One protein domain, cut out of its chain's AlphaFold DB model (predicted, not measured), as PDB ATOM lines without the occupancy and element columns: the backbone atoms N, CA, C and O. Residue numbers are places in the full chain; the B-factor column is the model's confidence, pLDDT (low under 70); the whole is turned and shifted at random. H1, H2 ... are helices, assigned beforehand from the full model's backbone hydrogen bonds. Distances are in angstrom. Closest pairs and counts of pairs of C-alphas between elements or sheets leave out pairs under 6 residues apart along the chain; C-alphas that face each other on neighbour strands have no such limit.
ATOM      1  N   LYS A   2      -1.886  34.595   6.865       39.88
ATOM      2  CA  LYS A   2      -0.791  33.804   7.462       39.88
ATOM      3  C   LYS A   2      -1.360  32.797   8.469       39.88
ATOM      4  O   LYS A   2      -1.988  33.203   9.443       39.88
ATOM      5  N   ALA A   3      -1.149  31.506   8.222       51.47
ATOM      6  CA  ALA A   3      -1.381  30.459   9.207       51.47
ATOM      7  C   ALA A   3      -0.268  30.552  10.258       51.47
ATOM      8  O   ALA A   3       0.874  30.188   9.995       51.47
ATOM      9  N   PHE A   4      -0.578  31.117  11.423       57.19
ATOM     10  CA  PHE A   4       0.337  31.108  12.556       57.19
ATOM     11  C   PHE A   4       0.205  29.756  13.261       57.19
ATOM     12  O   PHE A   4      -0.751  29.525  13.998       57.19
ATOM     13  N   ASP A   5       1.133  28.843  12.982       58.28
ATOM     14  CA  ASP A   5       1.280  27.603  13.744       58.28
ATOM     15  C   ASP A   5       1.937  27.932  15.092       58.28
ATOM     16  O   ASP A   5       3.158  28.058  15.214       58.28
ATOM     17  N   HIS A   6       1.113  28.195  16.108       62.53
ATOM     18  CA  HIS A   6       1.594  28.493  17.450       62.53
ATOM     19  C   HIS A   6       1.761  27.201  18.258       62.53
ATOM     20  O   HIS A   6       0.795  26.484  18.529       62.53
ATOM     21  N   LYS A   7       2.996  26.948  18.719       68.25
ATOM     22  CA  LYS A   7       3.289  25.945  19.755       68.25
ATOM     23  C   LYS A   7       2.375  26.137  20.977       68.25
ATOM     24  O   LYS A   7       2.021  27.277  21.291       68.25
ATOM     25  N   PRO A   8       2.040  25.054  21.707       70.50
ATOM     26  CA  PRO A   8       1.150  25.136  22.856       70.50
ATOM     27  C   PRO A   8       1.691  26.119  23.897       70.50
ATOM     28  O   PRO A   8       2.798  25.968  24.420       70.50
ATOM     29  N   VAL A   9       0.900  27.153  24.184       78.56
ATOM     30  CA  VAL A   9       1.313  28.265  25.042       78.56
ATOM     31  C   VAL A   9       1.129  27.878  26.505       78.56
ATOM     32  O   VAL A   9       0.085  27.346  26.898       78.56
ATOM     33  N   LYS A  10       2.133  28.157  27.342       87.88
ATOM     34  CA  LYS A  10       2.049  27.925  28.792       87.88
ATOM     35  C   LYS A  10       0.973  28.820  29.425       87.88
ATOM     36  O   LYS A  10       0.655  29.888  28.907       87.88
ATOM     37  N   LEU A  11       0.431  28.387  30.564       89.00
ATOM     38  CA  LEU A  11      -0.662  29.072  31.262       89.00
ATOM     39  C   LEU A  11      -0.276  30.486  31.718       89.00
ATOM     40  O   LEU A  11      -0.959  31.442  31.375       89.00
ATOM     41  N   LEU A  12       0.831  30.608  32.451       89.25
ATOM     42  CA  LEU A  12       1.324  31.867  33.020       89.25
ATOM     43  C   LEU A  12       1.486  33.003  31.996       89.25
ATOM     44  O   LEU A  12       0.863  34.046  32.186       89.25
ATOM     45  N   PRO A  13       2.252  32.838  30.898       90.19
ATOM     46  CA  PRO A  13       2.427  33.922  29.934       90.19
ATOM     47  C   PRO A  13       1.112  34.298  29.246       90.19
ATOM     48  O   PRO A  13       0.878  35.472  28.979       90.19
ATOM     49  N   ALA A  14       0.225  33.327  29.001       89.94
ATOM     50  CA  ALA A  14      -1.088  33.590  28.421       89.94
ATOM     51  C   ALA A  14      -2.006  34.357  29.386       89.94
ATOM     52  O   ALA A  14      -2.704  35.281  28.969       89.94
ATOM     53  N   PHE A  15      -1.974  34.005  30.671       92.38
ATOM     54  CA  PHE A  15      -2.740  34.667  31.721       92.38
ATOM     55  C   PHE A  15      -2.288  36.120  31.913       92.38
ATOM     56  O   PHE A  15      -3.109  37.032  31.829       92.38
ATOM     57  N   ILE A  16      -0.979  36.350  32.071       90.56
ATOM     58  CA  ILE A  16      -0.398  37.691  32.254       90.56
ATOM     59  C   ILE A  16      -0.669  38.570  31.025       90.56
ATOM     60  O   ILE A  16      -1.088  39.718  31.149       90.56
ATOM     61  N   ALA A  17      -0.519  38.019  29.817       90.38
ATOM     62  CA  ALA A  17      -0.792  38.747  28.578       90.38
ATOM     63  C   ALA A  17      -2.295  38.887  28.252       90.38
ATOM     64  O   ALA A  17      -2.636  39.337  27.156       90.38
ATOM     65  N   CYS A  18      -3.200  38.508  29.165       91.81
ATOM     66  CA  CYS A  18      -4.653  38.588  28.986       91.81
ATOM     67  C   CYS A  18      -5.133  37.916  27.683       91.81
ATOM     68  O   CYS A  18      -5.932  38.472  26.916       91.81
ATOM     69  N   LYS A  19      -4.609  36.719  27.408       91.81
ATOM     70  CA  LYS A  19      -4.974  35.899  26.250       91.81
ATOM     71  C   LYS A  19      -6.185  35.029  26.543       91.81
ATOM     72  O   LYS A  19      -6.436  34.669  27.690       91.81
ATOM     73  N   CYS A  20      -6.902  34.641  25.494       92.44
ATOM     74  CA  CYS A  20      -8.068  33.766  25.562       92.44
ATOM     75  C   CYS A  20      -7.768  32.487  26.372       92.44
ATOM     76  O   CYS A  20      -6.795  31.807  26.054       92.44
ATOM     77  N   PRO A  21      -8.599  32.092  27.351       91.75
ATOM     78  CA  PRO A  21      -8.353  30.895  28.170       91.75
ATOM     79  C   PRO A  21      -8.370  29.593  27.357       91.75
ATOM     80  O   PRO A  21      -7.614  28.666  27.649       91.75
ATOM     81  N   ARG A  22      -9.188  29.548  26.293       90.19
ATOM     82  CA  ARG A  22      -9.392  28.354  25.466       90.19
ATOM     83  C   ARG A  22      -8.233  28.095  24.504       90.19
ATOM     84  O   ARG A  22      -7.757  26.971  24.442       90.19
ATOM     85  N   CYS A  23      -7.766  29.113  23.773       89.62
ATOM     86  CA  CYS A  23      -6.685  28.956  22.781       89.62
ATOM     87  C   CYS A  23      -5.333  29.556  23.197       89.62
ATOM     88  O   CYS A  23      -4.330  29.263  22.561       89.62
ATOM     89  N   ARG A  24      -5.284  30.420  24.221       90.88
ATOM     90  CA  ARG A  24      -4.093  31.150  24.713       90.88
ATOM     91  C   ARG A  24      -3.364  32.055  23.704       90.88
ATOM     92  O   ARG A  24      -2.337  32.633  24.045       90.88
ATOM     93  N   VAL A  25      -3.916  32.250  22.504       88.94
ATOM     94  CA  VAL A  25      -3.320  33.074  21.432       88.94
ATOM     95  C   VAL A  25      -4.047  34.411  21.256       88.94
ATOM     96  O   VAL A  25      -3.414  35.474  21.230       88.94
ATOM     97  N   GLY A  26      -5.379  34.371  21.140       89.06
ATOM     98  CA  GLY A  26      -6.200  35.556  20.877       89.06
ATOM     99  C   GLY A  26      -6.258  36.523  22.060       89.06
ATOM    100  O   GLY A  26      -6.191  36.104  23.214       89.06
ATOM    101  N   ASN A  27      -6.390  37.817  21.777       90.81
ATOM    102  CA  ASN A  27      -6.497  38.853  22.806       90.81
ATOM    103  C   ASN A  27      -7.927  38.933  23.358       90.81
ATOM    104  O   ASN A  27      -8.898  38.830  22.605       90.81
ATOM    105  N   ILE A  28      -8.053  39.142  24.669       91.44
ATOM    106  CA  ILE A  28      -9.343  39.383  25.332       91.44
ATOM    107  C   ILE A  28      -9.751  40.861  25.208       91.44
ATOM    108  O   ILE A  28     -10.913  41.177  24.951       91.44
ATOM    109  N   PHE A  29      -8.783  41.772  25.344       90.75
ATOM    110  CA  PHE A  29      -9.004  43.219  25.350       90.75
ATOM    111  C   PHE A  29      -8.474  43.892  24.075       90.75
ATOM    112  O   PHE A  29      -7.443  43.492  23.536       90.75
ATOM    113  N   ARG A  30      -9.167  44.944  23.630       86.38
ATOM    114  CA  ARG A  30      -8.884  45.753  22.433       86.38
ATOM    115  C   ARG A  30      -7.742  46.753  22.630       86.38
ATOM    116  O   ARG A  30      -6.991  47.007  21.701       86.38
ATOM    117  N   HIS A  31      -7.623  47.342  23.818       85.56
ATOM    118  CA  HIS A  31      -6.627  48.379  24.137       85.56
ATOM    119  C   HIS A  31      -5.781  47.986  25.361       85.56
ATOM    120  O   HIS A  31      -5.949  46.899  25.914       85.56
ATOM    121  N   GLY A  32      -4.883  48.866  25.815       84.25
ATOM    122  CA  GLY A  32      -4.104  48.709  27.053       84.25
ATOM    123  C   GLY A  32      -4.899  49.003  28.342       84.25
ATOM    124  O   GLY A  32      -6.020  49.519  28.254       84.25
ATOM    125  N   PRO A  33      -4.360  48.639  29.528       82.19
ATOM    126  CA  PRO A  33      -5.023  48.793  30.832       82.19
ATOM    127  C   PRO A  33      -5.386  50.230  31.172       82.19
ATOM    128  O   PRO A  33      -6.526  50.491  31.531       82.19
ATOM    129  N   TYR A  34      -4.464  51.158  30.946       83.44
ATOM    130  CA  TYR A  34      -4.623  52.576  31.273       83.44
ATOM    131  C   TYR A  34      -5.274  53.405  30.158       83.44
ATOM    132  O   TYR A  34      -5.222  54.630  30.172       83.44
ATOM    133  N   ALA A  35      -5.876  52.763  29.153       80.94
ATOM    134  CA  ALA A  35      -6.580  53.495  28.108       80.94
ATOM    135  C   ALA A  35      -7.870  54.114  28.675       80.94
ATOM    136  O   ALA A  35      -8.682  53.405  29.261       80.94
ATOM    137  N   LEU A  36      -8.120  55.403  28.430       64.25
ATOM    138  CA  LEU A  36      -9.287  56.143  28.954       64.25
ATOM    139  C   LEU A  36     -10.656  55.513  28.616       64.25
ATOM    140  O   LEU A  36     -11.640  55.748  29.308       64.25
ATOM    141  N   LYS A  37     -10.738  54.671  27.575       63.34
ATOM    142  CA  LYS A  37     -11.951  53.918  27.192       63.34
ATOM    143  C   LYS A  37     -11.990  52.487  27.754       63.34
ATOM    144  O   LYS A  37     -12.715  51.643  27.223       63.34
ATOM    145  N   ALA A  38     -11.247  52.218  28.835       56.44
ATOM    146  CA  ALA A  38     -10.981  50.873  29.344       56.44
ATOM    147  C   ALA A  38     -12.230  50.002  29.577       56.44
ATOM    148  O   ALA A  38     -12.205  48.796  29.313       56.44
ATOM    149  N   GLY A  39     -13.327  50.625  30.016       56.00
ATOM    150  CA  GLY A  39     -14.574  49.947  30.371       56.00
ATOM    151  C   GLY A  39     -15.327  49.286  29.209       56.00
ATOM    152  O   GLY A  39     -16.131  48.394  29.460       56.00
ATOM    153  N   LYS A  40     -15.059  49.655  27.945       59.34
ATOM    154  CA  LYS A  40     -15.720  49.078  26.745       59.34
ATOM    155  C   LYS A  40     -14.771  48.250  25.870       59.34
ATOM    156  O   LYS A  40     -15.027  47.993  24.698       59.34
ATOM    157  N   GLY A  41     -13.646  47.846  26.448       72.56
ATOM    158  CA  GLY A  41     -12.517  47.279  25.729       72.56
ATOM    159  C   GLY A  41     -12.555  45.809  25.395       72.56
ATOM    160  O   GLY A  41     -11.530  45.304  24.956       72.56
ATOM    161  N   LEU A  42     -13.635  45.088  25.669       87.19
ATOM    162  CA  LEU A  42     -13.648  43.646  25.462       87.19
ATOM    163  C   LEU A  42     -13.942  43.320  23.992       87.19
ATOM    164  O   LEU A  42     -14.745  43.986  23.332       87.19
ATOM    165  N   TYR A  43     -13.284  42.304  23.448       89.25
ATOM    166  CA  TYR A  43     -13.801  41.666  22.241       89.25
ATOM    167  C   TYR A  43     -15.035  40.830  22.603       89.25
ATOM    168  O   TYR A  43     -15.086  40.246  23.678       89.25
ATOM    169  N   GLU A  44     -16.025  40.746  21.717       88.75
ATOM    170  CA  GLU A  44     -17.172  39.843  21.921       88.75
ATOM    171  C   GLU A  44     -16.750  38.383  21.724       88.75
ATOM    172  O   GLU A  44     -17.136  37.488  22.476       88.75
ATOM    173  N   LYS A  45     -15.897  38.156  20.718       90.56
ATOM    174  CA  LYS A  45     -15.373  36.846  20.343       90.56
ATOM    175  C   LYS A  45     -13.861  36.893  20.195       90.56
ATOM    176  O   LYS A  45     -13.287  37.900  19.785       90.56
ATOM    177  N   CYS A  46     -13.208  35.782  20.500       90.62
ATOM    178  CA  CYS A  46     -11.788  35.597  20.253       90.62
ATOM    179  C   CYS A  46     -11.503  35.643  18.746       90.62
ATOM    180  O   CYS A  46     -12.072  34.861  17.989       90.62
ATOM    181  N   SER A  47     -10.561  36.487  18.323       87.75
ATOM    182  CA  SER A  47     -10.156  36.616  16.915       87.75
ATOM    183  C   SER A  47      -9.484  35.369  16.326       87.75
ATOM    184  O   SER A  47      -9.309  35.293  15.115       87.75
ATOM    185  N   HIS A  48      -9.092  34.407  17.168       86.50
ATOM    186  CA  HIS A  48      -8.424  33.173  16.749       86.50
ATOM    187  C   HIS A  48      -9.379  31.975  16.731       86.50
ATOM    188  O   HIS A  48      -9.602  31.368  15.692       86.50
ATOM    189  N   CYS A  49      -9.968  31.640  17.885       86.94
ATOM    190  CA  CYS A  49     -10.811  30.451  18.025       86.94
ATOM    191  C   CYS A  49     -12.321  30.733  17.979       86.94
ATOM    192  O   CYS A  49     -13.109  29.833  18.250       86.94
ATOM    193  N   ASN A  50     -12.733  31.979  17.705       87.75
ATOM    194  CA  ASN A  50     -14.135  32.430  17.702       87.75
ATOM    195  C   ASN A  50     -14.907  32.180  19.009       87.75
ATOM    196  O   ASN A  50     -16.132  32.286  19.044       87.75
ATOM    197  N   PHE A  51     -14.195  31.892  20.100       89.12
ATOM    198  CA  PHE A  51     -14.784  31.710  21.418       89.12
ATOM    199  C   PHE A  51     -15.481  32.993  21.878       89.12
ATOM    200  O   PHE A  51     -14.841  34.041  21.943       89.12
ATOM    201  N   ILE A  52     -16.769  32.900  22.199       90.06
ATOM    202  CA  ILE A  52     -17.560  34.013  22.725       90.06
ATOM    203  C   ILE A  52     -17.181  34.209  24.196       90.06
ATOM    204  O   ILE A  52     -17.307  33.281  24.993       90.06
ATOM    205  N   TYR A  53     -16.675  35.393  24.547       89.44
ATOM    206  CA  TYR A  53     -16.201  35.659  25.909       89.44
ATOM    207  C   TYR A  53     -17.346  35.855  26.902       89.44
ATOM    208  O   TYR A  53     -17.229  35.440  28.053       89.44
ATOM    209  N   GLU A  54     -18.440  36.468  26.454       88.62
ATOM    210  CA  GLU A  54     -19.670  36.641  27.222       88.62
ATOM    211  C   GLU A  54     -20.684  35.586  26.777       88.62
ATOM    212  O   GLU A  54     -21.288  35.703  25.715       88.62
ATOM    213  N   LYS A  55     -20.812  34.507  27.556       83.38
ATOM    214  CA  LYS A  55     -21.755  33.423  27.238       83.38
ATOM    215  C   LYS A  55     -23.205  33.843  27.469       83.38
ATOM    216  O   LYS A  55     -24.083  33.448  26.712       83.38
ATOM    217  N   GLU A  56     -23.426  34.626  28.519       85.94
ATOM    218  CA  GLU A  56     -24.735  35.029  29.024       85.94
ATOM    219  C   GLU A  56     -24.690  36.514  29.404       85.94
ATOM    220  O   GLU A  56     -23.642  36.981  29.874       85.94
ATOM    221  N   GLY A 124     -15.882  24.858  31.493       81.88
ATOM    222  CA  GLY A 124     -15.890  24.699  30.029       81.88
ATOM    223  C   GLY A 124     -15.041  25.703  29.229       81.88
ATOM    224  O   GLY A 124     -15.113  25.728  27.998       81.88
ATOM    225  N   THR A 125     -14.218  26.527  29.884       83.56
ATOM    226  CA  THR A 125     -13.227  27.423  29.239       83.56
ATOM    227  C   THR A 125     -11.814  26.837  29.209       83.56
ATOM    228  O   THR A 125     -10.850  27.558  28.950       83.56
ATOM    229  N   ARG A 126     -11.690  25.525  29.457       83.69
ATOM    230  CA  ARG A 126     -10.411  24.809  29.515       83.69
ATOM    231  C   ARG A 126      -9.578  25.036  28.253       83.69
ATOM    232  O   ARG A 126     -10.106  25.242  27.160       83.69
ATOM    233  N   TYR A 127      -8.264  24.985  28.445       88.69
ATOM    234  CA  TYR A 127      -7.307  25.090  27.357       88.69
ATOM    235  C   TYR A 127      -7.425  23.882  26.427       88.69
ATOM    236  O   TYR A 127      -7.327  22.742  26.878       88.69
ATOM    237  N   LEU A 128      -7.615  24.166  25.144       87.62
ATOM    238  CA  LEU A 128      -7.714  23.199  24.064       87.62
ATOM    239  C   LEU A 128      -6.529  23.441  23.116       87.62
ATOM    240  O   LEU A 128      -6.536  24.438  22.386       87.62
ATOM    241  N   PRO A 129      -5.467  22.614  23.166       82.75
ATOM    242  CA  PRO A 129      -4.252  22.834  22.380       82.75
ATOM    243  C   PRO A 129      -4.488  22.750  20.866       82.75
ATOM    244  O   PRO A 129      -3.755  23.352  20.092       82.75
ATOM    245  N   GLU A 130      -5.518  22.043  20.418       82.06
ATOM    246  CA  GLU A 130      -5.946  22.013  19.022       82.06
ATOM    247  C   GLU A 130      -6.462  23.380  18.550       82.06
ATOM    248  O   GLU A 130      -6.200  23.784  17.419       82.06
ATOM    249  N   MET A 131      -7.085  24.152  19.446       81.94
ATOM    250  CA  MET A 131      -7.627  25.482  19.149       81.94
ATOM    251  C   MET A 131      -6.552  26.575  19.101       81.94
ATOM    252  O   MET A 131      -6.868  27.722  18.767       81.94
ATOM    253  N   SER A 132      -5.301  26.258  19.462       80.12
ATOM    254  CA  SER A 132      -4.154  27.156  19.278       80.12
ATOM    255  C   SER A 132      -3.525  27.044  17.885       80.12
ATOM    256  O   SER A 132      -2.702  27.887  17.540       80.12
ATOM    257  N   LYS A 133      -3.906  26.030  17.091       74.75
ATOM    258  CA  LYS A 133      -3.432  25.813  15.713       74.75
ATOM    259  C   LYS A 133      -4.256  26.625  14.701       74.75
ATOM    260  O   LYS A 133      -5.289  27.191  15.045       74.75
ATOM    261  N   SER A 134      -3.789  26.695  13.452       64.44
ATOM    262  CA  SER A 134      -4.337  27.559  12.392       64.44
ATOM    263  C   SER A 134      -5.869  27.531  12.254       64.44
ATOM    264  O   SER A 134      -6.505  26.485  12.372       64.44
ATOM    265  N   ILE A 135      -6.449  28.686  11.899       61.12
ATOM    266  CA  ILE A 135      -7.901  28.936  11.753       61.12
ATOM    267  C   ILE A 135      -8.622  27.879  10.888       61.12
ATOM    268  O   ILE A 135      -9.769  27.545  11.179       61.12
ATOM    269  N   SER A 136      -7.945  27.300   9.886       56.41
ATOM    270  CA  SER A 136      -8.482  26.234   9.024       56.41
ATOM    271  C   SER A 136      -8.878  24.958   9.776       56.41
ATOM    272  O   SER A 136      -9.842  24.311   9.390       56.41
ATOM    273  N   ASN A 137      -8.172  24.606  10.856       52.16
ATOM    274  CA  ASN A 137      -8.487  23.436  11.683       52.16
ATOM    275  C   ASN A 137      -9.553  23.735  12.747       52.16
ATOM    276  O   ASN A 137     -10.203  22.823  13.239       52.16
ATOM    277  N   VAL A 138      -9.746  25.007  13.112       57.59
ATOM    278  CA  VAL A 138     -10.732  25.418  14.126       57.59
ATOM    279  C   VAL A 138     -12.163  25.300  13.593       57.59
ATOM    280  O   VAL A 138     -13.077  24.982  14.350       57.59
ATOM    281  N   GLN A 139     -12.379  25.538  12.295       56.47
ATOM    282  CA  GLN A 139     -13.708  25.448  11.671       56.47
ATOM    283  C   GLN A 139     -14.288  24.027  11.681       56.47
ATOM    284  O   GLN A 139     -15.505  23.882  11.630       56.47
ATOM    285  N   THR A 140     -13.444  23.002  11.804       54.72
ATOM    286  CA  THR A 140     -13.840  21.588  11.817       54.72
ATOM    287  C   THR A 140     -14.423  21.122  13.160       54.72
ATOM    288  O   THR A 140     -15.023  20.057  13.213       54.72
ATOM    289  N   TYR A 141     -14.281  21.910  14.236       53.28
ATOM    290  CA  TYR A 141     -14.746  21.593  15.601       53.28
ATOM    291  C   TYR A 141     -15.980  22.409  16.037       53.28
ATOM    292  O   TYR A 141     -16.180  22.646  17.231       53.28
ATOM    293  N   LYS A 142     -16.755  22.919  15.074       42.03
ATOM    294  CA  LYS A 142     -17.913  23.779  15.334       42.03
ATOM    295  C   LYS A 142     -19.170  22.984  15.665       42.03
ATOM    296  O   LYS A 142     -19.412  21.973  14.975       42.03
TER     297      LYS A 142
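What this domain is: This is residues 2 to 56 and 124 to 142 of the 142 residues of an uncharacterized protein of Mucilaginibacter pineti (UniProt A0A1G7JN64). This model has little regular structure: a long loop, residues 17 to 56, runs out to a tip near Leu 36 and folds back, with two short helices, H2 and H3, making a corner at the end opposite that tip, and a third short helix, H1, away from both, between the two ends. The 74 printed residues include H1, H2 and H3 in that order and no named strand; the class is all helix, with 17 residues in named elements. The whole is compact, with a radius of gyration of the C-alphas of 12.6 A and spans of 38 by 27 by 26 A.

How they stand to each other: H1, residues 11 to 16, is apart from H2, residues 129 to 132, and from H3, residues 135 to 141. H2 and H3, joined by a tight link, touch only at the corner; their closest C-alphas, of Met 131 and Val 138, are 5.9 A apart. Every O i to N i+4 pair is within hydrogen-bond range in H1; in H3 1 of 3 is, beside 2 of 4 O i to N i+3 pairs, and H2 is too short for an O i to N i+4 pair.

Where its parts are: H1 begins at C-alpha 11 (-0.662, 29.072, 31.262) and is 8.7 A long, H2 5.3 A. H3, 10.8 A, ends at C-alpha 141 (-14.746, 21.593, 15.601).

The domain as a whole: The C-alphas of Leu 36 and Thr 140, the two farthest apart, are 38.8 A apart. Residues 57 to 123 are not printed; C-alphas 56 and 124 are 13.6 A apart across the cut. pLDDT is under 70 in residues 2 to 7, 36 to 40 and 134 to 142.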